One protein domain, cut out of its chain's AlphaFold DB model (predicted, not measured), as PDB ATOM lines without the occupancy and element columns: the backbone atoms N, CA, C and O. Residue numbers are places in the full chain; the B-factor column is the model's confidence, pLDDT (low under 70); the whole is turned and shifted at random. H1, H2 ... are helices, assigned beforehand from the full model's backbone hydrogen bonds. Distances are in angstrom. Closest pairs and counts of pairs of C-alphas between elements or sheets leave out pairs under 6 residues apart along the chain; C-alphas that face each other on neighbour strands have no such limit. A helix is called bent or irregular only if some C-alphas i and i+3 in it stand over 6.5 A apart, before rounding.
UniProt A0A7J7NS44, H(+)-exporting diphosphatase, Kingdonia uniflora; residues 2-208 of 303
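This is residues 2 to 208 of the 303 residues of the protein "H(+)-exporting diphosphatase" of Kingdonia uniflora (UniProt A0A7J7NS44). This is a flat slab of long helices in which two helical hairpins cross each other: H5 and H6, side by side in the middle, are covered on one face by H3 and H4, also side by side. H1 packs beside H3 at one edge, H7 packs on H4 and H6 towards the other, and H8 lies beyond H7, loosely placed and touching no helix. The printed part has 207 residues with eight named helices, H1 to H8 in chain order, and no named strand: all helix. It is compact, with a radius of gyration of the C-alphas of 18.6 A and spans of 59 by 45 by 22 A.

Start with the longest helix, H6, residues 126 to 160: find C-alpha 126 at (2.981, 69.692, 12.967) and go 50.8 A to C-alpha 160 at (16.658, 35.184, -21.645). Before it comes H5, residues 96 to 121, 38.3 A long and only just irregular: C-alphas 97 and 100 are 6.9 A apart. H3 is residues 29 to 56, 41.6 A, and H4 residues 62 to 85, 33.9 A. H1, residues 2 to 15, begins at (-4.844, 47.243, 8.462); H2 is residues 20 to 23. H7 is residues 166 to 178, and H8, residues 185 to 205, covers 28.5 A.

H3 to H8 form an up-and-down bundle, each helix running against the one before it. Look first at the hairpin of H6 and H5, which touch at a shallow tilt of 17 degrees, the C-alphas of Phe 121 and Gly 129 closest at 4.3 A. H3 touches H5 at a steep tilt of 43 degrees, the same way, closest at the C-alphas of Gly 43 and Tyr 106, 4.3 A. H3 and H4, a hairpin, touch at 16 degrees, a shallow tilt, with C-alphas 50 and 67 closest at 5.4 A. With residues 64 to 75 alone, H4 touches H6, closest at Ala 71 and Phe 139, C-alphas 6.1 A apart. Outward, H1 touches H3, C-alphas 13 and 33 closest at 5.3 A, and H7 touches H6 with residues 167 to 172 alone, C-alphas 150 and 168 closest at 5.9 A. H8 is close to H7 but not clearly touching, and H2 touches no helix. Each O i to N i+4 pair is within hydrogen-bond range in H1 and H4; it is 23 of 24 in H3, 11 of 22 in H5, 30 of 31 in H6, 7 of 9 in H7 and 15 of 17 in H8, while H2 is too short for one.

The C-alphas farthest apart, Gly 125 and Arg 208, are 63.7 A apart. The printed part has no cut, and no link is long. The mean pLDDT of the printed part is 70.5; look for values under 70 at residues 17 to 29, 57 to 62, 86 to 97, 153, 157 and 159 to 208.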
ATOM      1  N   ALA A   2      -5.710  48.241   9.112       87.50
ATOM      2  CA  ALA A   2      -4.844  47.243   8.462       87.50
ATOM      3  C   ALA A   2      -5.376  45.793   8.541       87.50
ATOM      4  O   ALA A   2      -5.374  45.091   7.539       87.50
ATOM      5  N   LEU A   3      -5.915  45.364   9.692       90.56
ATOM      6  CA  LEU A   3      -6.505  44.023   9.847       90.56
ATOM      7  C   LEU A   3      -7.740  43.787   8.963       90.56
ATOM      8  O   LEU A   3      -7.943  42.678   8.482       90.56
ATOM      9  N   LEU A   4      -8.544  44.828   8.716       91.88
ATOM     10  CA  LEU A   4      -9.702  44.722   7.825       91.88
ATOM     11  C   LEU A   4      -9.241  44.486   6.385       91.88
ATOM     12  O   LEU A   4      -9.724  43.567   5.733       91.88
ATOM     13  N   LEU A   5      -8.255  45.259   5.917       90.25
ATOM     14  CA  LEU A   5      -7.662  45.051   4.594       90.25
ATOM     15  C   LEU A   5      -6.966  43.697   4.476       90.25
ATOM     16  O   LEU A   5      -7.128  43.035   3.459       90.25
ATOM     17  N   ALA A   6      -6.259  43.246   5.513       90.88
ATOM     18  CA  ALA A   6      -5.672  41.909   5.544       90.88
ATOM     19  C   ALA A   6      -6.741  40.815   5.362       90.88
ATOM     20  O   ALA A   6      -6.536  39.885   4.585       90.88
ATOM     21  N   GLY A   7      -7.905  40.957   6.009       91.19
ATOM     22  CA  GLY A   7      -9.052  40.065   5.815       91.19
ATOM     23  C   GLY A   7      -9.622  40.115   4.393       91.19
ATOM     24  O   GLY A   7      -9.938  39.072   3.822       91.19
ATOM     25  N   VAL A   8      -9.694  41.301   3.782       91.75
ATOM     26  CA  VAL A   8     -10.118  41.460   2.379       91.75
ATOM     27  C   VAL A   8      -9.125  40.790   1.425       91.75
ATOM     28  O   VAL A   8      -9.546  40.019   0.566       91.75
ATOM     29  N   ILE A   9      -7.818  41.007   1.606       89.44
ATOM     30  CA  ILE A   9      -6.760  40.362   0.810       89.44
ATOM     31  C   ILE A   9      -6.851  38.840   0.951       89.44
ATOM     32  O   ILE A   9      -6.861  38.138  -0.056       89.44
ATOM     33  N   LEU A  10      -6.984  38.325   2.178       90.44
ATOM     34  CA  LEU A  10      -7.155  36.894   2.433       90.44
ATOM     35  C   LEU A  10      -8.361  36.335   1.665       90.44
ATOM     36  O   LEU A  10      -8.248  35.326   0.977       90.44
ATOM     37  N   THR A  11      -9.502  37.018   1.756       88.19
ATOM     38  CA  THR A  11     -10.748  36.615   1.095       88.19
ATOM     39  C   THR A  11     -10.554  36.560  -0.420       88.19
ATOM     40  O   THR A  11     -10.851  35.542  -1.040       88.19
ATOM     41  N   ILE A  12      -9.967  37.602  -1.016       88.44
ATOM     42  CA  ILE A  12      -9.673  37.645  -2.454       88.44
ATOM     43  C   ILE A  12      -8.763  36.481  -2.860       88.44
ATOM     44  O   ILE A  12      -9.088  35.767  -3.803       88.44
ATOM     45  N   TYR A  13      -7.665  36.236  -2.140       82.81
ATOM     46  CA  TYR A  13      -6.720  35.162  -2.478       82.81
ATOM     47  C   TYR A  13      -7.296  33.750  -2.282       82.81
ATOM     48  O   TYR A  13      -6.878  32.823  -2.973       82.81
ATOM     49  N   LEU A  14      -8.273  33.574  -1.386       82.44
ATOM     50  CA  LEU A  14      -8.981  32.301  -1.214       82.44
ATOM     51  C   LEU A  14      -9.975  32.018  -2.353       82.44
ATOM     52  O   LEU A  14     -10.114  30.863  -2.765       82.44
ATOM     53  N   PHE A  15     -10.644  33.050  -2.877       81.19
ATOM     54  CA  PHE A  15     -11.601  32.918  -3.986       81.19
ATOM     55  C   PHE A  15     -10.957  33.031  -5.374       81.19
ATOM     56  O   PHE A  15     -11.548  32.591  -6.360       81.19
ATOM     57  N   HIS A  16      -9.748  33.584  -5.472       77.94
ATOM     58  CA  HIS A  16      -9.033  33.717  -6.733       77.94
ATOM     59  C   HIS A  16      -8.494  32.361  -7.207       77.94
ATOM     60  O   HIS A  16      -7.862  31.610  -6.456       77.94
ATOM     61  N   ASN A  17      -8.736  32.043  -8.482       67.81
ATOM     62  CA  ASN A  17      -8.188  30.837  -9.084       67.81
ATOM     63  C   ASN A  17      -6.662  30.911  -9.145       67.81
ATOM     64  O   ASN A  17      -6.063  31.962  -9.357       67.81
ATOM     65  N   THR A  18      -6.029  29.770  -8.919       62.69
ATOM     66  CA  THR A  18      -4.581  29.622  -8.961       62.69
ATOM     67  C   THR A  18      -4.079  29.991 -10.352       62.69
ATOM     68  O   THR A  18      -4.599  29.523 -11.361       62.69
ATOM     69  N   THR A  19      -3.087  30.881 -10.421       63.38
ATOM     70  CA  THR A  19      -2.415  31.166 -11.691       63.38
ATOM     71  C   THR A  19      -1.688  29.893 -12.152       63.38
ATOM     72  O   THR A  19      -1.175  29.150 -11.309       63.38
ATOM     73  N   PRO A  20      -1.598  29.613 -13.467       56.75
ATOM     74  CA  PRO A  20      -0.995  28.371 -13.973       56.75
ATOM     75  C   PRO A  20       0.485  28.205 -13.567       56.75
ATOM     76  O   PRO A  20       1.017  27.095 -13.504       56.75
ATOM     77  N   GLN A  21       1.156  29.309 -13.229       58.44
ATOM     78  CA  GLN A  21       2.512  29.338 -12.681       58.44
ATOM     79  C   GLN A  21       2.577  28.886 -11.209       58.44
ATOM     80  O   GLN A  21       3.563  28.267 -10.821       58.44
ATOM     81  N   GLN A  22       1.535  29.139 -10.406       56.44
ATOM     82  CA  GLN A  22       1.426  28.654  -9.022       56.44
ATOM     83  C   GLN A  22       1.062  27.163  -8.951       56.44
ATOM     84  O   GLN A  22       1.557  26.469  -8.068       56.44
ATOM     85  N   GLU A  23       0.249  26.655  -9.884       57.22
ATOM     86  CA  GLU A  23      -0.098  25.222  -9.950       57.22
ATOM     87  C   GLU A  23       1.110  24.356 -10.314       57.22
ATOM     88  O   GLU A  23       1.332  23.307  -9.714       57.22
ATOM     89  N   SER A  24       1.959  24.853 -11.221       51.06
ATOM     90  CA  SER A  24       3.230  24.207 -11.580       51.06
ATOM     91  C   SER A  24       4.258  24.210 -10.437       51.06
ATOM     92  O   SER A  24       5.244  23.485 -10.500       51.06
ATOM     93  N   ALA A  25       4.049  25.044  -9.414       52.47
ATOM     94  CA  ALA A  25       4.930  25.205  -8.259       52.47
ATOM     95  C   ALA A  25       4.484  24.390  -7.030       52.47
ATOM     96  O   ALA A  25       5.095  24.521  -5.972       52.47
ATOM     97  N   GLY A  26       3.396  23.610  -7.128       54.66
ATOM     98  CA  GLY A  26       2.907  22.750  -6.042       54.66
ATOM     99  C   GLY A  26       2.424  23.485  -4.782       54.66
ATOM    100  O   GLY A  26       2.118  22.844  -3.777       54.66
ATOM    101  N   ILE A  27       2.340  24.819  -4.804       61.78
ATOM    102  CA  ILE A  27       1.908  25.619  -3.654       61.78
ATOM    103  C   ILE A  27       0.380  25.618  -3.607       61.78
ATOM    104  O   ILE A  27      -0.289  26.179  -4.478       61.78
ATOM    105  N   GLY A  28      -0.180  25.005  -2.561       66.25
ATOM    106  CA  GLY A  28      -1.619  25.016  -2.305       66.25
ATOM    107  C   GLY A  28      -2.170  26.442  -2.195       66.25
ATOM    108  O   GLY A  28      -1.531  27.321  -1.616       66.25
ATOM    109  N   ARG A  29      -3.382  26.662  -2.723       69.50
ATOM    110  CA  ARG A  29      -4.085  27.964  -2.753       69.50
ATOM    111  C   ARG A  29      -4.094  28.683  -1.395       69.50
ATOM    112  O   ARG A  29      -3.987  29.902  -1.334       69.50
ATOM    113  N   SER A  30      -4.195  27.927  -0.306       75.88
ATOM    114  CA  SER A  30      -4.200  28.454   1.059       75.88
ATOM    115  C   SER A  30      -2.826  28.946   1.525       75.88
ATOM    116  O   SER A  30      -2.748  29.964   2.206       75.88
ATOM    117  N   ALA A  31      -1.738  28.271   1.148       77.88
ATOM    118  CA  ALA A  31      -0.395  28.621   1.601       77.88
ATOM    119  C   ALA A  31       0.046  29.989   1.059       77.88
ATOM    120  O   ALA A  31       0.511  30.827   1.829       77.88
ATOM    121  N   SER A  32      -0.168  30.262  -0.233       76.50
ATOM    122  CA  SER A  32       0.163  31.571  -0.813       76.50
ATOM    123  C   SER A  32      -0.691  32.701  -0.232       76.50
ATOM    124  O   SER A  32      -0.156  33.774   0.037       76.50
ATOM    125  N   ALA A  33      -1.973  32.448   0.056       82.69
ATOM    126  CA  ALA A  33      -2.851  33.426   0.701       82.69
ATOM    127  C   ALA A  33      -2.315  33.861   2.079       82.69
ATOM    128  O   ALA A  33      -2.181  35.059   2.340       82.69
ATOM    129  N   TYR A  34      -1.949  32.906   2.945       85.38
ATOM    130  CA  TYR A  34      -1.392  33.221   4.267       85.38
ATOM    131  C   TYR A  34      -0.047  33.949   4.177       85.38
ATOM    132  O   TYR A  34       0.198  34.881   4.942       85.38
ATOM    133  N   ILE A  35       0.801  33.568   3.221       83.69
ATOM    134  CA  ILE A  35       2.118  34.176   3.002       83.69
ATOM    135  C   ILE A  35       1.987  35.641   2.562       83.69
ATOM    136  O   ILE A  35       2.657  36.511   3.124       83.69
ATOM    137  N   THR A  36       1.108  35.947   1.604       86.69
ATOM    138  CA  THR A  36       0.889  37.328   1.143       86.69
ATOM    139  C   THR A  36       0.321  38.210   2.254       86.69
ATOM    140  O   THR A  36       0.761  39.350   2.424       86.69
ATOM    141  N   VAL A  37      -0.608  37.684   3.056       90.38
ATOM    142  CA  VAL A  37      -1.164  38.410   4.207       90.38
ATOM    143  C   VAL A  37      -0.099  38.643   5.282       90.38
ATOM    144  O   VAL A  37      -0.008  39.748   5.816       90.38
ATOM    145  N   ALA A  38       0.750  37.652   5.563       89.81
ATOM    146  CA  ALA A  38       1.864  37.808   6.494       89.81
ATOM    147  C   ALA A  38       2.863  38.875   6.016       89.81
ATOM    148  O   ALA A  38       3.266  39.726   6.809       89.81
ATOM    149  N   ALA A  39       3.204  38.891   4.721       91.12
ATOM    150  CA  ALA A  39       4.069  39.917   4.135       91.12
ATOM    151  C   ALA A  39       3.463  41.322   4.257       91.12
ATOM    152  O   ALA A  39       4.163  42.263   4.629       91.12
ATOM    153  N   PHE A  40       2.159  41.453   3.999       93.62
ATOM    154  CA  PHE A  40       1.431  42.710   4.166       93.62
ATOM    155  C   PHE A  40       1.472  43.219   5.608       93.62
ATOM    156  O   PHE A  40       1.837  44.370   5.846       93.62
ATOM    157  N   LEU A  41       1.150  42.361   6.579       93.12
ATOM    158  CA  LEU A  41       1.173  42.733   7.995       93.12
ATOM    159  C   LEU A  41       2.584  43.111   8.458       93.12
ATOM    160  O   LEU A  41       2.745  44.094   9.180       93.12
ATOM    161  N   LEU A  42       3.605  42.383   8.000       91.50
ATOM    162  CA  LEU A  42       5.000  42.707   8.290       91.50
ATOM    163  C   LEU A  42       5.391  44.065   7.684       91.50
ATOM    164  O   LEU A  42       6.020  44.868   8.369       91.50
ATOM    165  N   GLY A  43       4.946  44.373   6.461       92.44
ATOM    166  CA  GLY A  43       5.141  45.682   5.824       92.44
ATOM    167  C   GLY A  43       4.499  46.829   6.607       92.44
ATOM    168  O   GLY A  43       5.139  47.857   6.830       92.44
ATOM    169  N   VAL A  44       3.278  46.625   7.111       93.94
ATOM    170  CA  VAL A  44       2.584  47.597   7.973       93.94
ATOM    171  C   VAL A  44       3.354  47.834   9.276       93.94
ATOM    172  O   VAL A  44       3.561  48.984   9.666       93.94
ATOM    173  N   VAL A  45       3.801  46.771   9.951       92.94
ATOM    174  CA  VAL A  45       4.556  46.890  11.211       92.94
ATOM    175  C   VAL A  45       5.893  47.589  10.978       92.94
ATOM    176  O   VAL A  45       6.219  48.540  11.685       92.94
ATOM    177  N   CYS A  46       6.642  47.164   9.962       90.31
ATOM    178  CA  CYS A  46       7.964  47.701   9.657       90.31
ATOM    179  C   CYS A  46       7.898  49.183   9.241       90.31
ATOM    180  O   CYS A  46       8.661  50.002   9.748       90.31
ATOM    181  N   SER A  47       6.917  49.565   8.417       92.38
ATOM    182  CA  SER A  47       6.700  50.968   8.033       92.38
ATOM    183  C   SER A  47       6.242  51.839   9.213       92.38
ATOM    184  O   SER A  47       6.701  52.972   9.368       92.38
ATOM    185  N   SER A  48       5.407  51.300  10.110       90.44
ATOM    186  CA  SER A  48       5.003  52.011  11.335       90.44
ATOM    187  C   SER A  48       6.198  52.266  12.259       90.44
ATOM    188  O   SER A  48       6.341  53.361  12.807       90.44
ATOM    189  N   LEU A  49       7.090  51.279  12.397       90.19
ATOM    190  CA  LEU A  49       8.337  51.424  13.150       90.19
ATOM    191  C   LEU A  49       9.285  52.429  12.492       90.19
ATOM    192  O   LEU A  49       9.896  53.221  13.204       90.19
ATOM    193  N   ALA A  50       9.369  52.464  11.160       88.31
ATOM    194  CA  ALA A  50      10.149  53.470  10.444       88.31
ATOM    195  C   ALA A  50       9.651  54.899  10.722       88.31
ATOM    196  O   ALA A  50      10.464  55.789  10.968       88.31
ATOM    197  N   GLY A  51       8.332  55.115  10.757       86.69
ATOM    198  CA  GLY A  51       7.749  56.399  11.163       86.69
ATOM    199  C   GLY A  51       8.057  56.752  12.624       86.69
ATOM    200  O   GLY A  51       8.436  57.884  12.924       86.69
ATOM    201  N   TYR A  52       7.979  55.773  13.532       86.44
ATOM    202  CA  TYR A  52       8.332  55.964  14.941       86.44
ATOM    203  C   TYR A  52       9.811  56.337  15.111       86.44
ATOM    204  O   TYR A  52      10.125  57.363  15.706       86.44
ATOM    205  N   VAL A  53      10.734  55.562  14.539       84.69
ATOM    206  CA  VAL A  53      12.178  55.853  14.576       84.69
ATOM    207  C   VAL A  53      12.485  57.209  13.927       84.69
ATOM    208  O   VAL A  53      13.293  57.970  14.460       84.69
ATOM    209  N   GLY A  54      11.772  57.537  12.843       78.38
ATOM    210  CA  GLY A  54      11.768  58.836  12.169       78.38
ATOM    211  C   GLY A  54      11.567  60.026  13.110       78.38
ATOM    212  O   GLY A  54      12.237  61.047  12.968       78.38
ATOM    213  N   MET A  55      10.680  59.871  14.093       80.62
ATOM    214  CA  MET A  55      10.349  60.879  15.104       80.62
ATOM    215  C   MET A  55      11.394  60.969  16.229       80.62
ATOM    216  O   MET A  55      11.754  62.071  16.632       80.62
ATOM    217  N   TRP A  56      11.883  59.835  16.746       73.88
ATOM    218  CA  TRP A  56      12.804  59.821  17.899       73.88
ATOM    219  C   TRP A  56      14.229  60.241  17.551       73.88
ATOM    220  O   TRP A  56      14.954  60.768  18.395       73.88
ATOM    221  N   VAL A  57      14.653  60.002  16.314       67.25
ATOM    222  CA  VAL A  57      16.004  60.321  15.862       67.25
ATOM    223  C   VAL A  57      15.970  61.671  15.147       67.25
ATOM    224  O   VAL A  57      15.887  61.746  13.925       67.25
ATOM    225  N   SER A  58      16.051  62.763  15.910       56.31
ATOM    226  CA  SER A  58      15.991  64.143  15.388       56.31
ATOM    227  C   SER A  58      17.275  64.630  14.687       56.31
ATOM    228  O   SER A  58      17.431  65.821  14.433       56.31
ATOM    229  N   LEU A  59      18.205  63.731  14.346       57.53
ATOM    230  CA  LEU A  59      19.373  64.057  13.525       57.53
ATOM    231  C   LEU A  59      19.076  63.712  12.059       57.53
ATOM    232  O   LEU A  59      19.105  62.541  11.657       57.53
ATOM    233  N   PHE A  60      18.790  64.749  11.266       52.38
ATOM    234  CA  PHE A  60      18.585  64.669   9.818       52.38
ATOM    235  C   PHE A  60      19.819  64.033   9.158       52.38
ATOM    236  O   PHE A  60      20.885  64.634   9.085       52.38
ATOM    237  N   GLY A  61      19.686  62.777   8.733       60.59
ATOM    238  CA  GLY A  61      20.762  61.981   8.133       60.59
ATOM    239  C   GLY A  61      20.916  60.616   8.795       60.59
ATOM    240  O   GLY A  61      20.809  59.595   8.118       60.59
ATOM    241  N   PHE A  62      21.063  60.571  10.122       69.81
ATOM    242  CA  PHE A  62      21.174  59.297  10.844       69.81
ATOM    243  C   PHE A  62      19.839  58.542  10.842       69.81
ATOM    244  O   PHE A  62      19.797  57.346  10.566       69.81
ATOM    245  N   SER A  63      18.735  59.271  11.038       72.06
ATOM    246  CA  SER A  63      17.375  58.719  10.980       72.06
ATOM    247  C   SER A  63      17.074  58.049   9.634       72.06
ATOM    248  O   SER A  63      16.587  56.922   9.584       72.06
ATOM    249  N   ALA A  64      17.478  58.688   8.529       75.62
ATOM    250  CA  ALA A  64      17.295  58.146   7.187       75.62
ATOM    251  C   ALA A  64      18.091  56.848   6.979       75.62
ATOM    252  O   ALA A  64      17.543  55.881   6.459       75.62
ATOM    253  N   MET A  65      19.349  56.789   7.429       78.12
ATOM    254  CA  MET A  65      20.165  55.571   7.331       78.12
ATOM    255  C   MET A  65      19.572  54.409   8.133       78.12
ATOM    256  O   MET A  65      19.560  53.279   7.647       78.12
ATOM    257  N   VAL A  66      19.040  54.678   9.329       80.12
ATOM    258  CA  VAL A  66      18.384  53.651  10.152       80.12
ATOM    259  C   VAL A  66      17.108  53.142   9.479       80.12
ATOM    260  O   VAL A  66      16.905  51.929   9.407       80.12
ATOM    261  N   VAL A  67      16.281  54.036   8.927       83.81
ATOM    262  CA  VAL A  67      15.066  53.658   8.182       83.81
ATOM    263  C   VAL A  67      15.411  52.826   6.946       83.81
ATOM    264  O   VAL A  67      14.781  51.794   6.707       83.81
ATOM    265  N   VAL A  68      16.441  53.217   6.190       82.25
ATOM    266  CA  VAL A  68      16.885  52.453   5.016       82.25
ATOM    267  C   VAL A  68      17.429  51.084   5.432       82.25
ATOM    268  O   VAL A  68      17.076  50.070   4.830       82.25
ATOM    269  N   GLY A  69      18.243  51.029   6.490       79.81
ATOM    270  CA  GLY A  69      18.770  49.780   7.036       79.81
ATOM    271  C   GLY A  69      17.655  48.823   7.460       79.81
ATOM    272  O   GLY A  69      17.675  47.652   7.084       79.81
ATOM    273  N   MET A  70      16.637  49.328   8.160       84.81
ATOM    274  CA  MET A  70      15.459  48.546   8.543       84.81
ATOM    275  C   MET A  70      14.671  48.054   7.319       84.81
ATOM    276  O   MET A  70      14.253  46.896   7.307       84.81
ATOM    277  N   ALA A  71      14.511  48.873   6.275       85.06
ATOM    278  CA  ALA A  71      13.842  48.461   5.040       85.06
ATOM    279  C   ALA A  71      14.580  47.303   4.349       85.06
ATOM    280  O   ALA A  71      13.962  46.292   4.009       85.06
ATOM    281  N   ILE A  72      15.903  47.410   4.202       83.50
ATOM    282  CA  ILE A  72      16.733  46.378   3.561       83.50
ATOM    283  C   ILE A  72      16.731  45.094   4.386       83.50
ATOM    284  O   ILE A  72      16.533  44.013   3.830       83.50
ATOM    285  N   ILE A  73      16.933  45.196   5.703       81.31
ATOM    286  CA  ILE A  73      16.913  44.043   6.609       81.31
ATOM    287  C   ILE A  73      15.534  43.378   6.574       81.31
ATOM    288  O   ILE A  73      15.459  42.160   6.440       81.31
ATOM    289  N   GLY A  74      14.450  44.159   6.612       85.56
ATOM    290  CA  GLY A  74      13.081  43.654   6.533       85.56
ATOM    291  C   GLY A  74      12.818  42.866   5.250       85.56
ATOM    292  O   GLY A  74      12.377  41.719   5.319       85.56
ATOM    293  N   VAL A  75      13.174  43.421   4.085       85.25
ATOM    294  CA  VAL A  75      13.045  42.717   2.795       85.25
ATOM    295  C   VAL A  75      13.947  41.481   2.740       85.25
ATOM    296  O   VAL A  75      13.529  40.438   2.242       85.25
ATOM    297  N   THR A  76      15.168  41.569   3.271       81.00
ATOM    298  CA  THR A  76      16.146  40.469   3.259       81.00
ATOM    299  C   THR A  76      15.689  39.296   4.113       81.00
ATOM    300  O   THR A  76      15.724  38.157   3.646       81.00
ATOM    301  N   ILE A  77      15.236  39.561   5.341       83.44
ATOM    302  CA  ILE A  77      14.701  38.535   6.239       83.44
ATOM    303  C   ILE A  77      13.484  37.891   5.591       83.44
ATOM    304  O   ILE A  77      13.414  36.672   5.525       83.44
ATOM    305  N   LEU A  78      12.565  38.687   5.046       84.69
ATOM    306  CA  LEU A  78      11.349  38.169   4.428       84.69
ATOM    307  C   LEU A  78      11.668  37.295   3.200       84.69
ATOM    308  O   LEU A  78      11.152  36.183   3.088       84.69
ATOM    309  N   TYR A  79      12.589  37.733   2.336       80.94
ATOM    310  CA  TYR A  79      13.073  36.942   1.198       80.94
ATOM    311  C   TYR A  79      13.747  35.635   1.645       80.94
ATOM    312  O   TYR A  79      13.448  34.573   1.099       80.94
ATOM    313  N   ALA A  80      14.621  35.685   2.653       77.75
ATOM    314  CA  ALA A  80      15.303  34.506   3.186       77.75
ATOM    315  C   ALA A  80      14.318  33.526   3.841       77.75
ATOM    316  O   ALA A  80      14.372  32.323   3.588       77.75
ATOM    317  N   THR A  81      13.375  34.036   4.634       78.19
ATOM    318  CA  THR A  81      12.313  33.248   5.254       78.19
ATOM    319  C   THR A  81      11.443  32.579   4.197       78.19
ATOM    320  O   THR A  81      11.145  31.401   4.346       78.19
ATOM    321  N   PHE A  82      11.093  33.255   3.098       78.38
ATOM    322  CA  PHE A  82      10.353  32.622   1.998       78.38
ATOM    323  C   PHE A  82      11.186  31.598   1.232       78.38
ATOM    324  O   PHE A  82      10.657  30.549   0.878       78.38
ATOM    325  N   TYR A  83      12.479  31.850   1.026       73.44
ATOM    326  CA  TYR A  83      13.383  30.890   0.393       73.44
ATOM    327  C   TYR A  83      13.467  29.577   1.189       73.44
ATOM    328  O   TYR A  83      13.403  28.493   0.608       73.44
ATOM    329  N   VAL A  84      13.552  29.678   2.521       75.00
ATOM    330  CA  VAL A  84      13.626  28.524   3.428       75.00
ATOM    331  C   VAL A  84      12.255  27.864   3.624       75.00
ATOM    332  O   VAL A  84      12.156  26.647   3.499       75.00
ATOM    333  N   LEU A  85      11.189  28.635   3.883       70.62
ATOM    334  CA  LEU A  85       9.833  28.106   4.113       70.62
ATOM    335  C   LEU A  85       9.244  27.418   2.880       70.62
ATOM    336  O   LEU A  85       8.506  26.449   3.026       70.62
ATOM    337  N   LEU A  86       9.548  27.916   1.677       67.31
ATOM    338  CA  LEU A  86       9.078  27.316   0.427       67.31
ATOM    339  C   LEU A  86      10.025  26.239  -0.113       67.31
ATOM    340  O   LEU A  86       9.706  25.632  -1.132       67.31
ATOM    341  N   GLY A  87      11.161  25.987   0.554       57.97
ATOM    342  CA  GLY A  87      12.062  24.878   0.240       57.97
ATOM    343  C   GLY A  87      12.402  24.784  -1.247       57.97
ATOM    344  O   GLY A  87      12.252  23.711  -1.834       57.97
ATOM    345  N   VAL A  88      12.845  25.897  -1.853       56.69
ATOM    346  CA  VAL A  88      13.098  26.068  -3.308       56.69
ATOM    347  C   VAL A  88      14.143  25.081  -3.885       56.69
ATOM    348  O   VAL A  88      14.405  25.058  -5.085       56.69
ATOM    349  N   GLU A  89      14.723  24.212  -3.059       50.62
ATOM    350  CA  GLU A  89      15.577  23.089  -3.472       50.62
ATOM    351  C   GLU A  89      14.823  21.774  -3.731       50.62
ATOM    352  O   GLU A  89      15.436  20.798  -4.163       50.62
ATOM    353  N   SER A  90      13.504  21.723  -3.528       47.38
ATOM    354  CA  SER A  90      12.712  20.535  -3.868       47.38
ATOM    355  C   SER A  90      12.337  20.529  -5.362       47.38
ATOM    356  O   SER A  90      11.934  21.565  -5.888       47.38
ATOM    357  N   PRO A  91      12.383  19.380  -6.065       50.12
ATOM    358  CA  PRO A  91      12.131  19.287  -7.514       50.12
ATOM    359  C   PRO A  91      10.707  19.680  -7.963       50.12
ATOM    360  O   PRO A  91      10.472  19.820  -9.158       50.12
ATOM    361  N   ASN A  92       9.784  19.903  -7.020       51.44
ATOM    362  CA  ASN A  92       8.418  20.394  -7.247       51.44
ATOM    363  C   ASN A  92       8.179  21.821  -6.705       51.44
ATOM    364  O   ASN A  92       7.030  22.240  -6.595       51.44
ATOM    365  N   ALA A  93       9.230  22.554  -6.321       50.59
ATOM    366  CA  ALA A  93       9.109  23.874  -5.704       50.59
ATOM    367  C   ALA A  93       9.187  25.031  -6.716       50.59
ATOM    368  O   ALA A  93       9.715  24.916  -7.823       50.59
ATOM    369  N   MET A  94       8.632  26.173  -6.303       56.81
ATOM    370  CA  MET A  94       8.495  27.408  -7.079       56.81
ATOM    371  C   MET A  94       9.811  27.867  -7.723       56.81
ATOM    372  O   MET A  94      10.852  27.946  -7.070       56.81
ATOM    373  N   LYS A  95       9.754  28.259  -9.003       58.97
ATOM    374  CA  LYS A  95      10.880  28.916  -9.678       58.97
ATOM    375  C   LYS A  95      11.202  30.239  -8.974       58.97
ATOM    376  O   LYS A  95      10.311  31.048  -8.731       58.97
ATOM    377  N   VAL A  96      12.494  30.496  -8.743       63.94
ATOM    378  CA  VAL A  96      13.038  31.706  -8.077       63.94
ATOM    379  C   VAL A  96      12.486  33.017  -8.666       63.94
ATOM    380  O   VAL A  96      12.373  34.022  -7.972       63.94
ATOM    381  N   ASN A  97      12.083  33.000  -9.937       63.94
ATOM    382  CA  ASN A  97      11.561  34.158 -10.662       63.94
ATOM    383  C   ASN A  97      10.180  34.644 -10.192       63.94
ATOM    384  O   ASN A  97       9.848  35.798 -10.452       63.94
ATOM    385  N   ASP A  98       9.385  33.801  -9.526       70.62
ATOM    386  CA  ASP A  98       8.032  34.167  -9.075       70.62
ATOM    387  C   ASP A  98       8.018  34.617  -7.593       70.62
ATOM    388  O   ASP A  98       7.049  35.210  -7.119       70.62
ATOM    389  N   LEU A  99       9.132  34.424  -6.875       73.25
ATOM    390  CA  LEU A  99       9.321  34.835  -5.479       73.25
ATOM    391  C   LEU A  99       9.154  36.358  -5.243       73.25
ATOM    392  O   LEU A  99       8.524  36.733  -4.250       73.25
ATOM    393  N   PRO A 100       9.614  37.261  -6.141       74.81
ATOM    394  CA  PRO A 100       9.390  38.705  -6.009       74.81
ATOM    395  C   PRO A 100       7.915  39.120  -6.037       74.81
ATOM    396  O   PRO A 100       7.568  40.173  -5.508       74.81
ATOM    397  N   LEU A 101       7.032  38.306  -6.625       78.00
ATOM    398  CA  LEU A 101       5.601  38.608  -6.673       78.00
ATOM    399  C   LEU A 101       4.951  38.480  -5.288       78.00
ATOM    400  O   LEU A 101       4.066  39.260  -4.948       78.00
ATOM    401  N   LEU A 102       5.420  37.540  -4.461       77.44
ATOM    402  CA  LEU A 102       4.944  37.373  -3.081       77.44
ATOM    403  C   LEU A 102       5.397  38.525  -2.174       77.44
ATOM    404  O   LEU A 102       4.696  38.889  -1.229       77.44
ATOM    405  N   LEU A 103       6.541  39.134  -2.494       85.31
ATOM    406  CA  LEU A 103       7.077  40.306  -1.803       85.31
ATOM    407  C   LEU A 103       6.248  41.577  -2.031       85.31
ATOM    408  O   LEU A 103       6.296  42.475  -1.195       85.31
ATOM    409  N   VAL A 104       5.431  41.651  -3.088       88.69
ATOM    410  CA  VAL A 104       4.566  42.816  -3.368       88.69
ATOM    411  C   VAL A 104       3.637  43.137  -2.194       88.69
ATOM    412  O   VAL A 104       3.371  44.310  -1.928       88.69
ATOM    413  N   GLY A 105       3.201  42.125  -1.433       89.25
ATOM    414  CA  GLY A 105       2.401  42.334  -0.224       89.25
ATOM    415  C   GLY A 105       3.103  43.226   0.806       89.25
ATOM    416  O   GLY A 105       2.464  44.091   1.402       89.25
ATOM    417  N   TYR A 106       4.424  43.088   0.954       91.62
ATOM    418  CA  TYR A 106       5.234  43.907   1.857       91.62
ATOM    419  C   TYR A 106       5.304  45.375   1.403       91.62
ATOM    420  O   TYR A 106       5.062  46.267   2.219       91.62
ATOM    421  N   SER A 107       5.526  45.640   0.105       92.38
ATOM    422  CA  SER A 107       5.432  47.000  -0.465       92.38
ATOM    423  C   SER A 107       4.049  47.610  -0.271       92.38
ATOM    424  O   SER A 107       3.933  48.771   0.107       92.38
ATOM    425  N   PHE A 108       2.990  46.829  -0.496       92.25
ATOM    426  CA  PHE A 108       1.622  47.314  -0.350       92.25
ATOM    427  C   PHE A 108       1.300  47.694   1.106       92.25
ATOM    428  O   PHE A 108       0.677  48.726   1.360       92.25
ATOM    429  N   GLY A 109       1.783  46.907   2.074       92.25
ATOM    430  CA  GLY A 109       1.685  47.239   3.498       92.25
ATOM    431  C   GLY A 109       2.427  48.526   3.863       92.25
ATOM    432  O   GLY A 109       1.915  49.327   4.646       92.25
ATOM    433  N   ALA A 110       3.590  48.760   3.250       92.06
ATOM    434  CA  ALA A 110       4.354  49.992   3.414       92.06
ATOM    435  C   ALA A 110       3.597  51.224   2.887       92.06
ATOM    436  O   ALA A 110       3.433  52.203   3.616       92.06
ATOM    437  N   SER A 111       3.067  51.153   1.661       92.31
ATOM    438  CA  SER A 111       2.262  52.227   1.057       92.31
ATOM    439  C   SER A 111       0.997  52.534   1.854       92.31
ATOM    440  O   SER A 111       0.621  53.698   1.995       92.31
ATOM    441  N   PHE A 112       0.353  51.513   2.431       91.44
ATOM    442  CA  PHE A 112      -0.829  51.707   3.272       91.44
ATOM    443  C   PHE A 112      -0.533  52.636   4.461       91.44
ATOM    444  O   PHE A 112      -1.298  53.564   4.729       91.44
ATOM    445  N   VAL A 113       0.590  52.425   5.152       89.50
ATOM    446  CA  VAL A 113       1.002  53.276   6.281       89.50
ATOM    447  C   VAL A 113       1.476  54.645   5.796       89.50
ATOM    448  O   VAL A 113       1.115  55.655   6.397       89.50
ATOM    449  N   ALA A 114       2.224  54.703   4.696       87.69
ATOM    450  CA  ALA A 114       2.736  55.960   4.161       87.69
ATOM    451  C   ALA A 114       1.624  56.901   3.668       87.69
ATOM    452  O   ALA A 114       1.704  58.102   3.893       87.69
ATOM    453  N   GLN A 115       0.557  56.387   3.054       86.94
ATOM    454  CA  GLN A 115      -0.514  57.218   2.489       86.94
ATOM    455  C   GLN A 115      -1.643  57.493   3.489       86.94
ATOM    456  O   GLN A 115      -2.086  58.632   3.627       86.94
ATOM    457  N   LEU A 116      -2.115  56.468   4.208       84.88
ATOM    458  CA  LEU A 116      -3.240  56.621   5.141       84.88
ATOM    459  C   LEU A 116      -2.786  56.966   6.561       84.88
ATOM    460  O   LEU A 116      -3.524  57.621   7.296       84.88
ATOM    461  N   GLY A 117      -1.581  56.548   6.957       78.75
ATOM    462  CA  GLY A 117      -1.003  56.886   8.259       78.75
ATOM    463  C   GLY A 117      -0.493  58.326   8.324       78.75
ATOM    464  O   GLY A 117      -0.738  59.003   9.321       78.75
ATOM    465  N   SER A 118       0.127  58.839   7.255       75.25
ATOM    466  CA  SER A 118       0.656  60.216   7.208       75.25
ATOM    467  C   SER A 118      -0.414  61.287   7.428       75.25
ATOM    468  O   SER A 118      -0.200  62.208   8.213       75.25
ATOM    469  N   GLY A 119      -1.607  61.126   6.848       79.00
ATOM    470  CA  GLY A 119      -2.729  62.049   7.067       79.00
ATOM    471  C   GLY A 119      -3.244  62.082   8.514       79.00
ATOM    472  O   GLY A 119      -3.869  63.061   8.925       79.00
ATOM    473  N   ILE A 120      -2.980  61.031   9.299       81.44
ATOM    474  CA  ILE A 120      -3.274  60.988  10.737       81.44
ATOM    475  C   ILE A 120      -2.109  61.588  11.530       81.44
ATOM    476  O   ILE A 120      -2.355  62.339  12.469       81.44
ATOM    477  N   PHE A 121      -0.859  61.308  11.145       77.88
ATOM    478  CA  PHE A 121       0.332  61.813  11.839       77.88
ATOM    479  C   PHE A 121       0.362  63.339  11.916       77.88
ATOM    480  O   PHE A 121       0.633  63.885  12.984       77.88
ATOM    481  N   ILE A 122      -0.017  64.022  10.836       74.88
ATOM    482  CA  ILE A 122      -0.046  65.492  10.782       74.88
ATOM    483  C   ILE A 122      -1.080  66.079  11.764       74.88
ATOM    484  O   ILE A 122      -0.912  67.187  12.255       74.88
ATOM    485  N   LYS A 123      -2.122  65.324  12.144       81.31
ATOM    486  CA  LYS A 123      -3.147  65.801  13.093       81.31
ATOM    487  C   LYS A 123      -2.717  65.758  14.561       81.31
ATOM    488  O   LYS A 123      -3.412  66.327  15.396       81.31
ATOM    489  N   VAL A 124      -1.632  65.055  14.893       70.25
ATOM    490  CA  VAL A 124      -1.158  64.892  16.283       70.25
ATOM    491  C   VAL A 124      -0.179  66.012  16.678       70.25
ATOM    492  O   VAL A 124      -0.018  66.294  17.863       70.25
ATOM    493  N   GLY A 125       0.420  66.692  15.696       74.50
ATOM    494  CA  GLY A 125       1.249  67.885  15.879       74.50
ATOM    495  C   GLY A 125       2.191  68.103  14.694       74.50
ATOM    496  O   GLY A 125       2.801  67.145  14.222       74.50
ATOM    497  N   ASP A 126       2.336  69.350  14.245       77.25
ATOM    498  CA  ASP A 126       2.981  69.692  12.967       77.25
ATOM    499  C   ASP A 126       4.428  69.164  12.861       77.25
ATOM    500  O   ASP A 126       4.772  68.440  11.930       77.25
ATOM    501  N   ASN A 127       5.273  69.399  13.869       79.62
ATOM    502  CA  ASN A 127       6.691  69.010  13.809       79.62
ATOM    503  C   ASN A 127       6.924  67.494  13.928       79.62
ATOM    504  O   ASN A 127       7.867  66.950  13.350       79.62
ATOM    505  N   VAL A 128       6.097  66.812  14.721       81.94
ATOM    506  CA  VAL A 128       6.235  65.376  15.001       81.94
ATOM    507  C   VAL A 128       5.617  64.554  13.877       81.94
ATOM    508  O   VAL A 128       6.212  63.577  13.411       81.94
ATOM    509  N   GLY A 129       4.445  64.986  13.413       83.12
ATOM    510  CA  GLY A 129       3.719  64.373  12.316       83.12
ATOM    511  C   GLY A 129       4.517  64.385  11.020       83.12
ATOM    512  O   GLY A 129       4.622  63.347  10.367       83.12
ATOM    513  N   ASP A 130       5.161  65.510  10.702       84.88
ATOM    514  CA  ASP A 130       6.004  65.641   9.511       84.88
ATOM    515  C   ASP A 130       7.223  64.710   9.549       84.88
ATOM    516  O   ASP A 130       7.564  64.086   8.540       84.88
ATOM    517  N   CYS A 131       7.873  64.570  10.709       81.88
ATOM    518  CA  CYS A 131       9.006  63.655  10.870       81.88
ATOM    519  C   CYS A 131       8.578  62.189  10.686       81.88
ATOM    520  O   CYS A 131       9.226  61.440   9.946       81.88
ATOM    521  N   ALA A 132       7.465  61.789  11.306       86.06
ATOM    522  CA  ALA A 132       6.937  60.430  11.189       86.06
ATOM    523  C   ALA A 132       6.467  60.111   9.759       86.06
ATOM    524  O   ALA A 132       6.786  59.046   9.221       86.06
ATOM    525  N   ALA A 133       5.767  61.048   9.113       88.12
ATOM    526  CA  ALA A 133       5.303  60.901   7.737       88.12
ATOM    527  C   ALA A 133       6.478  60.752   6.760       88.12
ATOM    528  O   ALA A 133       6.484  59.831   5.942       88.12
ATOM    529  N   ARG A 134       7.517  61.590   6.880       85.88
ATOM    530  CA  ARG A 134       8.723  61.492   6.036       85.88
ATOM    531  C   ARG A 134       9.427  60.140   6.183       85.88
ATOM    532  O   ARG A 134       9.850  59.578   5.176       85.88
ATOM    533  N   GLY A 135       9.516  59.601   7.403       86.12
ATOM    534  CA  GLY A 135      10.085  58.271   7.649       86.12
ATOM    535  C   GLY A 135       9.309  57.153   6.941       86.12
ATOM    536  O   GLY A 135       9.909  56.309   6.274       86.12
ATOM    537  N   ALA A 136       7.976  57.184   7.020       88.62
ATOM    538  CA  ALA A 136       7.115  56.202   6.358       88.62
ATOM    539  C   ALA A 136       7.182  56.291   4.820       88.62
ATOM    540  O   ALA A 136       7.286  55.259   4.156       88.62
ATOM    541  N   HIS A 137       7.195  57.502   4.250       89.06
ATOM    542  CA  HIS A 137       7.334  57.710   2.800       89.06
ATOM    543  C   HIS A 137       8.699  57.272   2.256       89.06
ATOM    544  O   HIS A 137       8.788  56.704   1.163       89.06
ATOM    545  N   LEU A 138       9.772  57.505   3.020       86.19
ATOM    546  CA  LEU A 138      11.105  57.034   2.653       86.19
ATOM    547  C   LEU A 138      11.132  55.500   2.592       86.19
ATOM    548  O   LEU A 138      11.611  54.922   1.618       86.19
ATOM    549  N   PHE A 139      10.557  54.845   3.601       89.94
ATOM    550  CA  PHE A 139      10.452  53.392   3.657       89.94
ATOM    551  C   PHE A 139       9.617  52.808   2.502       89.94
ATOM    552  O   PHE A 139      10.026  51.810   1.901       89.94
ATOM    553  N   GLU A 140       8.478  53.429   2.175       91.75
ATOM    554  CA  GLU A 140       7.642  53.072   1.019       91.75
ATOM    555  C   GLU A 140       8.458  53.097  -0.277       91.75
ATOM    556  O   GLU A 140       8.494  52.103  -1.003       91.75
ATOM    557  N   SER A 141       9.159  54.206  -0.530       88.62
ATOM    558  CA  SER A 141       9.912  54.417  -1.771       88.62
ATOM    559  C   SER A 141      11.036  53.393  -1.940       88.62
ATOM    560  O   SER A 141      11.154  52.771  -2.995       88.62
ATOM    561  N   ILE A 142      11.813  53.145  -0.879       86.56
ATOM    562  CA  ILE A 142      12.919  52.171  -0.892       86.56
ATOM    563  C   ILE A 142      12.388  50.757  -1.127       86.56
ATOM    564  O   ILE A 142      12.912  50.002  -1.947       86.56
ATOM    565  N   THR A 143      11.330  50.388  -0.408       87.62
ATOM    566  CA  THR A 143      10.729  49.059  -0.516       87.62
ATOM    567  C   THR A 143      10.156  48.824  -1.915       87.62
ATOM    568  O   THR A 143      10.342  47.747  -2.487       87.62
ATOM    569  N   ALA A 144       9.488  49.828  -2.489       86.62
ATOM    570  CA  ALA A 144       8.965  49.776  -3.851       86.62
ATOM    571  C   ALA A 144      10.086  49.654  -4.892       86.62
ATOM    572  O   ALA A 144       9.997  48.808  -5.781       86.62
ATOM    573  N   GLU A 145      11.162  50.434  -4.766       84.94
ATOM    574  CA  GLU A 145      12.303  50.374  -5.681       84.94
ATOM    575  C   GLU A 145      12.960  48.987  -5.673       84.94
ATOM    576  O   GLU A 145      13.165  48.384  -6.731       84.94
ATOM    577  N   ILE A 146      13.214  48.434  -4.482       81.12
ATOM    578  CA  ILE A 146      13.824  47.111  -4.311       81.12
ATOM    579  C   ILE A 146      12.956  46.016  -4.953       81.12
ATOM    580  O   ILE A 146      13.471  45.162  -5.682       81.12
ATOM    581  N   ILE A 147      11.641  46.033  -4.720       84.94
ATOM    582  CA  ILE A 147      10.733  44.986  -5.210       84.94
ATOM    583  C   ILE A 147      10.480  45.117  -6.716       84.94
ATOM    584  O   ILE A 147      10.575  44.115  -7.431       84.94
ATOM    585  N   ASN A 148      10.277  46.331  -7.235       81.69
ATOM    586  CA  ASN A 148      10.143  46.576  -8.677       81.69
ATOM    587  C   ASN A 148      11.371  46.080  -9.442       81.69
ATOM    588  O   ASN A 148      11.267  45.411 -10.474       81.69
ATOM    589  N   ALA A 149      12.547  46.359  -8.894       77.94
ATOM    590  CA  ALA A 149      13.808  45.931  -9.453       77.94
ATOM    591  C   ALA A 149      13.967  44.397  -9.469       77.94
ATOM    592  O   ALA A 149      14.505  43.844 -10.437       77.94
ATOM    593  N   MET A 150      13.481  43.696  -8.438       75.50
ATOM    594  CA  MET A 150      13.456  42.229  -8.403       75.50
ATOM    595  C   MET A 150      12.471  41.636  -9.417       75.50
ATOM    596  O   MET A 150      12.827  40.685 -10.115       75.50
ATOM    597  N   ILE A 151      11.269  42.205  -9.547       79.06
ATOM    598  CA  ILE A 151      10.261  41.755 -10.523       79.06
ATOM    599  C   ILE A 151      10.787  41.937 -11.953       79.06
ATOM    600  O   ILE A 151      10.721  41.018 -12.777       79.06
ATOM    601  N   LEU A 152      11.375  43.097 -12.253       77.44
ATOM    602  CA  LEU A 152      11.964  43.361 -13.563       77.44
ATOM    603  C   LEU A 152      13.169  42.444 -13.842       77.44
ATOM    604  O   LEU A 152      13.321  41.936 -14.952       77.44
ATOM    605  N   GLY A 153      14.004  42.174 -12.833       69.69
ATOM    606  CA  GLY A 153      15.105  41.213 -12.941       69.69
ATOM    607  C   GLY A 153      14.626  39.788 -13.242       69.69
ATOM    608  O   GLY A 153      15.135  39.152 -14.165       69.69
ATOM    609  N   GLY A 154      13.607  39.310 -12.522       72.44
ATOM    610  CA  GLY A 154      13.038  37.970 -12.710       72.44
ATOM    611  C   GLY A 154      12.352  37.789 -14.067       72.44
ATOM    612  O   GLY A 154      12.517  36.756 -14.721       72.44
ATOM    613  N   THR A 155      11.626  38.804 -14.545       73.06
ATOM    614  CA  THR A 155      10.963  38.754 -15.861       73.06
ATOM    615  C   THR A 155      11.961  38.752 -17.020       73.06
ATOM    616  O   THR A 155      11.790  37.975 -17.963       73.06
ATOM    617  N   MET A 156      13.033  39.547 -16.941       70.06
ATOM    618  CA  MET A 156      14.103  39.545 -17.947       70.06
ATOM    619  C   MET A 156      14.889  38.228 -17.947       70.06
ATOM    620  O   MET A 156      15.101  37.650 -19.014       70.06
ATOM    621  N   ALA A 157      15.230  37.685 -16.772       67.44
ATOM    622  CA  ALA A 157      15.897  36.382 -16.659       67.44
ATOM    623  C   ALA A 157      15.067  35.254 -17.299       67.44
ATOM    624  O   ALA A 157      15.595  34.434 -18.057       67.44
ATOM    625  N   LYS A 158      13.742  35.270 -17.084       70.50
ATOM    626  CA  LYS A 158      12.799  34.312 -17.683       70.50
ATOM    627  C   LYS A 158      12.755  34.405 -19.212       70.50
ATOM    628  O   LYS A 158      12.654  33.369 -19.868       70.50
ATOM    629  N   ARG A 159      12.853  35.611 -19.789       69.94
ATOM    630  CA  ARG A 159      12.892  35.798 -21.253       69.94
ATOM    631  C   ARG A 159      14.218  35.358 -21.870       69.94
ATOM    632  O   ARG A 159      14.207  34.800 -22.964       69.94
ATOM    633  N   CYS A 160      15.327  35.551 -21.164       69.88
ATOM    634  CA  CYS A 160      16.658  35.184 -21.645       69.88
ATOM    635  C   CYS A 160      17.046  33.718 -21.380       69.88
ATOM    636  O   CYS A 160      18.140  33.318 -21.766       69.88
ATOM    637  N   LYS A 161      16.175  32.916 -20.745       68.50
ATOM    638  CA  LYS A 161      16.442  31.515 -20.349       68.50
ATOM    639  C   LYS A 161      17.730  31.345 -19.529       68.50
ATOM    640  O   LYS A 161      18.377  30.306 -19.604       68.50
ATOM    641  N   LEU A 162      18.096  32.357 -18.746       60.00
ATOM    642  CA  LEU A 162      19.193  32.234 -17.795       60.00
ATOM    643  C   LEU A 162      18.657  31.495 -16.566       60.00
ATOM    644  O   LEU A 162      17.812  32.018 -15.840       60.00
ATOM    645  N   GLU A 163      19.109  30.257 -16.369       54.22
ATOM    646  CA  GLU A 163      18.745  29.406 -15.223       54.22
ATOM    647  C   GLU A 163      19.542  29.741 -13.948       54.22
ATOM    648  O   GLU A 163      19.404  29.079 -12.919       54.22
ATOM    649  N   ASP A 164      20.355  30.796 -13.987       52.00
ATOM    650  CA  ASP A 164      21.226  31.161 -12.881       52.00
ATOM    651  C   ASP A 164      20.453  31.832 -11.739       52.00
ATOM    652  O   ASP A 164      20.015  32.984 -11.815       52.00
ATOM    653  N   LYS A 165      20.373  31.109 -10.615       49.97
ATOM    654  CA  LYS A 165      19.754  31.514  -9.336       49.97
ATOM    655  C   LYS A 165      20.264  32.863  -8.788       49.97
ATOM    656  O   LYS A 165      19.630  33.461  -7.919       49.97
ATOM    657  N   HIS A 166      21.401  33.354  -9.277       50.91
ATOM    658  CA  HIS A 166      22.110  34.510  -8.730       50.91
ATOM    659  C   HIS A 166      21.545  35.873  -9.154       50.91
ATOM    660  O   HIS A 166      21.717  36.835  -8.409       50.91
ATOM    661  N   VAL A 167      20.847  35.984 -10.289       52.12
ATOM    662  CA  VAL A 167      20.454  37.296 -10.854       52.12
ATOM    663  C   VAL A 167      19.440  38.040  -9.972       52.12
ATOM    664  O   VAL A 167      19.535  39.255  -9.800       52.12
ATOM    665  N   VAL A 168      18.498  37.318  -9.356       55.56
ATOM    666  CA  VAL A 168      17.465  37.906  -8.480       55.56
ATOM    667  C   VAL A 168      18.053  38.295  -7.115       55.56
ATOM    668  O   VAL A 168      17.810  39.396  -6.623       55.56
ATOM    669  N   ALA A 169      18.904  37.439  -6.539       53.09
ATOM    670  CA  ALA A 169      19.567  37.695  -5.256       53.09
ATOM    671  C   ALA A 169      20.642  38.798  -5.340       53.09
ATOM    672  O   ALA A 169      20.930  39.474  -4.349       53.09
ATOM    673  N   GLN A 170      21.227  39.016  -6.521       52.69
ATOM    674  CA  GLN A 170      22.314  39.975  -6.705       52.69
ATOM    675  C   GLN A 170      21.887  41.427  -6.450       52.69
ATOM    676  O   GLN A 170      22.711  42.216  -5.988       52.69
ATOM    677  N   ARG A 171      20.611  41.786  -6.653       53.81
ATOM    678  CA  ARG A 171      20.109  43.122  -6.284       53.81
ATOM    679  C   ARG A 171      20.044  43.335  -4.770       53.81
ATOM    680  O   ARG A 171      20.434  44.402  -4.312       53.81
ATOM    681  N   LEU A 172      19.652  42.323  -3.994       52.47
ATOM    682  CA  LEU A 172      19.653  42.383  -2.525       52.47
ATOM    683  C   LEU A 172      21.082  42.608  -1.982       52.47
ATOM    684  O   LEU A 172      21.308  43.436  -1.103       52.47
ATOM    685  N   LEU A 173      22.063  41.937  -2.594       48.66
ATOM    686  CA  LEU A 173      23.495  42.083  -2.300       48.66
ATOM    687  C   LEU A 173      24.084  43.434  -2.746       48.66
ATOM    688  O   LEU A 173      24.948  43.982  -2.061       48.66
ATOM    689  N   LEU A 174      23.641  43.976  -3.884       51.56
ATOM    690  CA  LEU A 174      24.101  45.271  -4.402       51.56
ATOM    691  C   LEU A 174      23.553  46.448  -3.592       51.56
ATOM    692  O   LEU A 174      24.309  47.374  -3.312       51.56
ATOM    693  N   VAL A 175      22.290  46.398  -3.162       54.03
ATOM    694  CA  VAL A 175      21.706  47.417  -2.271       54.03
ATOM    695  C   VAL A 175      22.415  47.404  -0.911       54.03
ATOM    696  O   VAL A 175      22.791  48.463  -0.414       54.03
ATOM    697  N   GLY A 176      22.725  46.220  -0.366       46.62
ATOM    698  CA  GLY A 176      23.527  46.093   0.857       46.62
ATOM    699  C   GLY A 176      24.967  46.621   0.734       46.62
ATOM    700  O   GLY A 176      25.515  47.130   1.706       46.62
ATOM    701  N   ARG A 177      25.582  46.552  -0.459       45.66
ATOM    702  CA  ARG A 177      26.941  47.078  -0.716       45.66
ATOM    703  C   ARG A 177      26.979  48.563  -1.094       45.66
ATOM    704  O   ARG A 177      27.969  49.226  -0.804       45.66
ATOM    705  N   GLY A 178      25.936  49.086  -1.736       46.06
ATOM    706  CA  GLY A 178      25.867  50.480  -2.188       46.06
ATOM    707  C   GLY A 178      25.551  51.488  -1.081       46.06
ATOM    708  O   GLY A 178      25.772  52.680  -1.264       46.06
ATOM    709  N   LEU A 179      25.071  51.045   0.081       47.38
ATOM    710  CA  LEU A 179      24.586  51.965   1.111       47.38
ATOM    711  C   LEU A 179      25.643  52.460   2.115       47.38
ATOM    712  O   LEU A 179      25.335  53.294   2.960       47.38
ATOM    713  N   MET A 180      26.891  51.990   2.024       42.47
ATOM    714  CA  MET A 180      27.970  52.399   2.939       42.47
ATOM    715  C   MET A 180      28.679  53.705   2.520       42.47
ATOM    716  O   MET A 180      29.679  54.078   3.127       42.47
ATOM    717  N   VAL A 181      28.181  54.411   1.492       38.44
ATOM    718  CA  VAL A 181      28.722  55.706   1.032       38.44
ATOM    719  C   VAL A 181      27.566  56.676   0.733       38.44
ATOM    720  O   VAL A 181      27.064  56.705  -0.393       38.44
ATOM    721  N   PRO A 182      27.118  57.493   1.708       45.69
ATOM    722  CA  PRO A 182      25.873  58.255   1.571       45.69
ATOM    723  C   PRO A 182      25.945  59.459   0.620       45.69
ATOM    724  O   PRO A 182      24.918  60.047   0.302       45.69
ATOM    725  N   SER A 183      27.126  59.878   0.165       39.44
ATOM    726  CA  SER A 183      27.283  61.268  -0.292       39.44
ATOM    727  C   SER A 183      27.096  61.500  -1.798       39.44
ATOM    728  O   SER A 183      26.992  62.650  -2.211       39.44
ATOM    729  N   ARG A 184      27.090  60.454  -2.645       33.31
ATOM    730  CA  ARG A 184      27.014  60.608  -4.124       33.31
ATOM    731  C   ARG A 184      26.267  59.492  -4.878       33.31
ATOM    732  O   ARG A 184      26.242  59.511  -6.105       33.31
ATOM    733  N   LEU A 185      25.678  58.511  -4.188       35.28
ATOM    734  CA  LEU A 185      25.348  57.222  -4.812       35.28
ATOM    735  C   LEU A 185      23.932  57.057  -5.371       35.28
ATOM    736  O   LEU A 185      23.733  56.131  -6.144       35.28
ATOM    737  N   ILE A 186      22.979  57.949  -5.083       45.31
ATOM    738  CA  ILE A 186      21.632  57.858  -5.683       45.31
ATOM    739  C   ILE A 186      21.691  58.042  -7.212       45.31
ATOM    740  O   ILE A 186      21.058  57.289  -7.939       45.31
ATOM    741  N   PHE A 187      22.567  58.917  -7.723       31.67
ATOM    742  CA  PHE A 187      22.807  59.047  -9.171       31.67
ATOM    743  C   PHE A 187      23.672  57.922  -9.760       31.67
ATOM    744  O   PHE A 187      23.557  57.595 -10.938       31.67
ATOM    745  N   VAL A 188      24.549  57.310  -8.960       36.44
ATOM    746  CA  VAL A 188      25.375  56.178  -9.412       36.44
ATOM    747  C   VAL A 188      24.560  54.882  -9.430       36.44
ATOM    748  O   VAL A 188      24.888  53.989 -10.202       36.44
ATOM    749  N   PHE A 189      23.480  54.782  -8.651       34.31
ATOM    750  CA  PHE A 189      22.589  53.622  -8.644       34.31
ATOM    751  C   PHE A 189      21.845  53.466  -9.975       34.31
ATOM    752  O   PHE A 189      21.825  52.360 -10.512       34.31
ATOM    753  N   ASP A 190      21.380  54.563 -10.582       39.25
ATOM    754  CA  ASP A 190      20.841  54.565 -11.952       39.25
ATOM    755  C   ASP A 190      21.893  54.118 -12.985       39.25
ATOM    756  O   ASP A 190      21.622  53.268 -13.836       39.25
ATOM    757  N   TYR A 191      23.137  54.601 -12.874       36.06
ATOM    758  CA  TYR A 191      24.235  54.222 -13.777       36.06
ATOM    759  C   TYR A 191      24.736  52.786 -13.577       36.06
ATOM    760  O   TYR A 191      25.103  52.130 -14.549       36.06
ATOM    761  N   ALA A 192      24.760  52.276 -12.346       36.72
ATOM    762  CA  ALA A 192      25.158  50.909 -12.029       36.72
ATOM    763  C   ALA A 192      24.062  49.914 -12.416       36.72
ATOM    764  O   ALA A 192      24.379  48.819 -12.876       36.72
ATOM    765  N   MET A 193      22.788  50.300 -12.302       40.12
ATOM    766  CA  MET A 193      21.674  49.535 -12.851       40.12
ATOM    767  C   MET A 193      21.764  49.501 -14.379       40.12
ATOM    768  O   MET A 193      21.685  48.414 -14.940       40.12
ATOM    769  N   LEU A 194      22.044  50.630 -15.047       40.91
ATOM    770  CA  LEU A 194      22.309  50.666 -16.491       40.91
ATOM    771  C   LEU A 194      23.536  49.829 -16.879       40.91
ATOM    772  O   LEU A 194      23.485  49.106 -17.862       40.91
ATOM    773  N   ALA A 195      24.622  49.877 -16.104       39.41
ATOM    774  CA  ALA A 195      25.839  49.102 -16.352       39.41
ATOM    775  C   ALA A 195      25.630  47.599 -16.105       39.41
ATOM    776  O   ALA A 195      26.181  46.774 -16.827       39.41
ATOM    777  N   TYR A 196      24.812  47.231 -15.118       43.34
ATOM    778  CA  TYR A 196      24.435  45.851 -14.820       43.34
ATOM    779  C   TYR A 196      23.424  45.313 -15.845       43.34
ATOM    780  O   TYR A 196      23.568  44.178 -16.292       43.34
ATOM    781  N   TYR A 197      22.481  46.143 -16.307       47.28
ATOM    782  CA  TYR A 197      21.647  45.858 -17.477       47.28
ATOM    783  C   TYR A 197      22.493  45.732 -18.743       47.28
ATOM    784  O   TYR A 197      22.276  44.782 -19.480       47.28
ATOM    785  N   CYS A 198      23.494  46.591 -18.961       37.66
ATOM    786  CA  CYS A 198      24.459  46.466 -20.058       37.66
ATOM    787  C   CYS A 198      25.284  45.181 -19.950       37.66
ATOM    788  O   CYS A 198      25.548  44.565 -20.972       37.66
ATOM    789  N   ARG A 199      25.646  44.733 -18.740       39.00
ATOM    790  CA  ARG A 199      26.380  43.473 -18.531       39.00
ATOM    791  C   ARG A 199      25.512  42.239 -18.755       39.00
ATOM    792  O   ARG A 199      25.962  41.290 -19.381       39.00
ATOM    793  N   ILE A 200      24.271  42.241 -18.264       40.69
ATOM    794  CA  ILE A 200      23.289  41.190 -18.573       40.69
ATOM    795  C   ILE A 200      22.976  41.203 -20.073       40.69
ATOM    796  O   ILE A 200      22.853  40.147 -20.681       40.69
ATOM    797  N   TRP A 201      22.915  42.381 -20.694       38.91
ATOM    798  CA  TRP A 201      22.743  42.542 -22.133       38.91
ATOM    799  C   TRP A 201      23.959  42.016 -22.914       38.91
ATOM    800  O   TRP A 201      23.763  41.256 -23.852       38.91
ATOM    801  N   GLU A 202      25.198  42.285 -22.491       36.62
ATOM    802  CA  GLU A 202      26.413  41.665 -23.049       36.62
ATOM    803  C   GLU A 202      26.380  40.135 -22.914       36.62
ATOM    804  O   GLU A 202      26.612  39.426 -23.890       36.62
ATOM    805  N   ILE A 203      26.025  39.605 -21.741       41.09
ATOM    806  CA  ILE A 203      25.958  38.154 -21.498       41.09
ATOM    807  C   ILE A 203      24.855  37.495 -22.347       41.09
ATOM    808  O   ILE A 203      25.052  36.401 -22.875       41.09
ATOM    809  N   CYS A 204      23.706  38.154 -22.526       37.59
ATOM    810  CA  CYS A 204      22.585  37.623 -23.305       37.59
ATOM    811  C   CYS A 204      22.743  37.786 -24.825       37.59
ATOM    812  O   CYS A 204      22.184  36.977 -25.565       37.59
ATOM    813  N   TYR A 205      23.456  38.809 -25.308       36.38
ATOM    814  CA  TYR A 205      23.534  39.128 -26.742       36.38
ATOM    815  C   TYR A 205      24.856  38.704 -27.405       36.38
ATOM    816  O   TYR A 205      24.889  38.544 -28.625       36.38
ATOM    817  N   TYR A 206      25.930  38.484 -26.636       36.47
ATOM    818  CA  TYR A 206      27.280  38.230 -27.159       36.47
ATOM    819  C   TYR A 206      27.769  36.781 -26.995       36.47
ATOM    820  O   TYR A 206      28.965  36.535 -26.859       36.47
ATOM    821  N   ASN A 207      26.883  35.781 -27.083       36.59
ATOM    822  CA  ASN A 207      27.314  34.378 -27.181       36.59
ATOM    823  C   ASN A 207      27.810  34.018 -28.603       36.59
ATOM    824  O   ASN A 207      27.283  33.130 -29.278       36.59
ATOM    825  N   ARG A 208      28.826  34.745 -29.083       33.81
ATOM    826  CA  ARG A 208      29.679  34.401 -30.232       33.81
ATOM    827  C   ARG A 208      31.137  34.665 -29.819       33.81
ATOM    828  O   ARG A 208      31.392  35.663 -29.153       33.81
TER     829      ARG A 208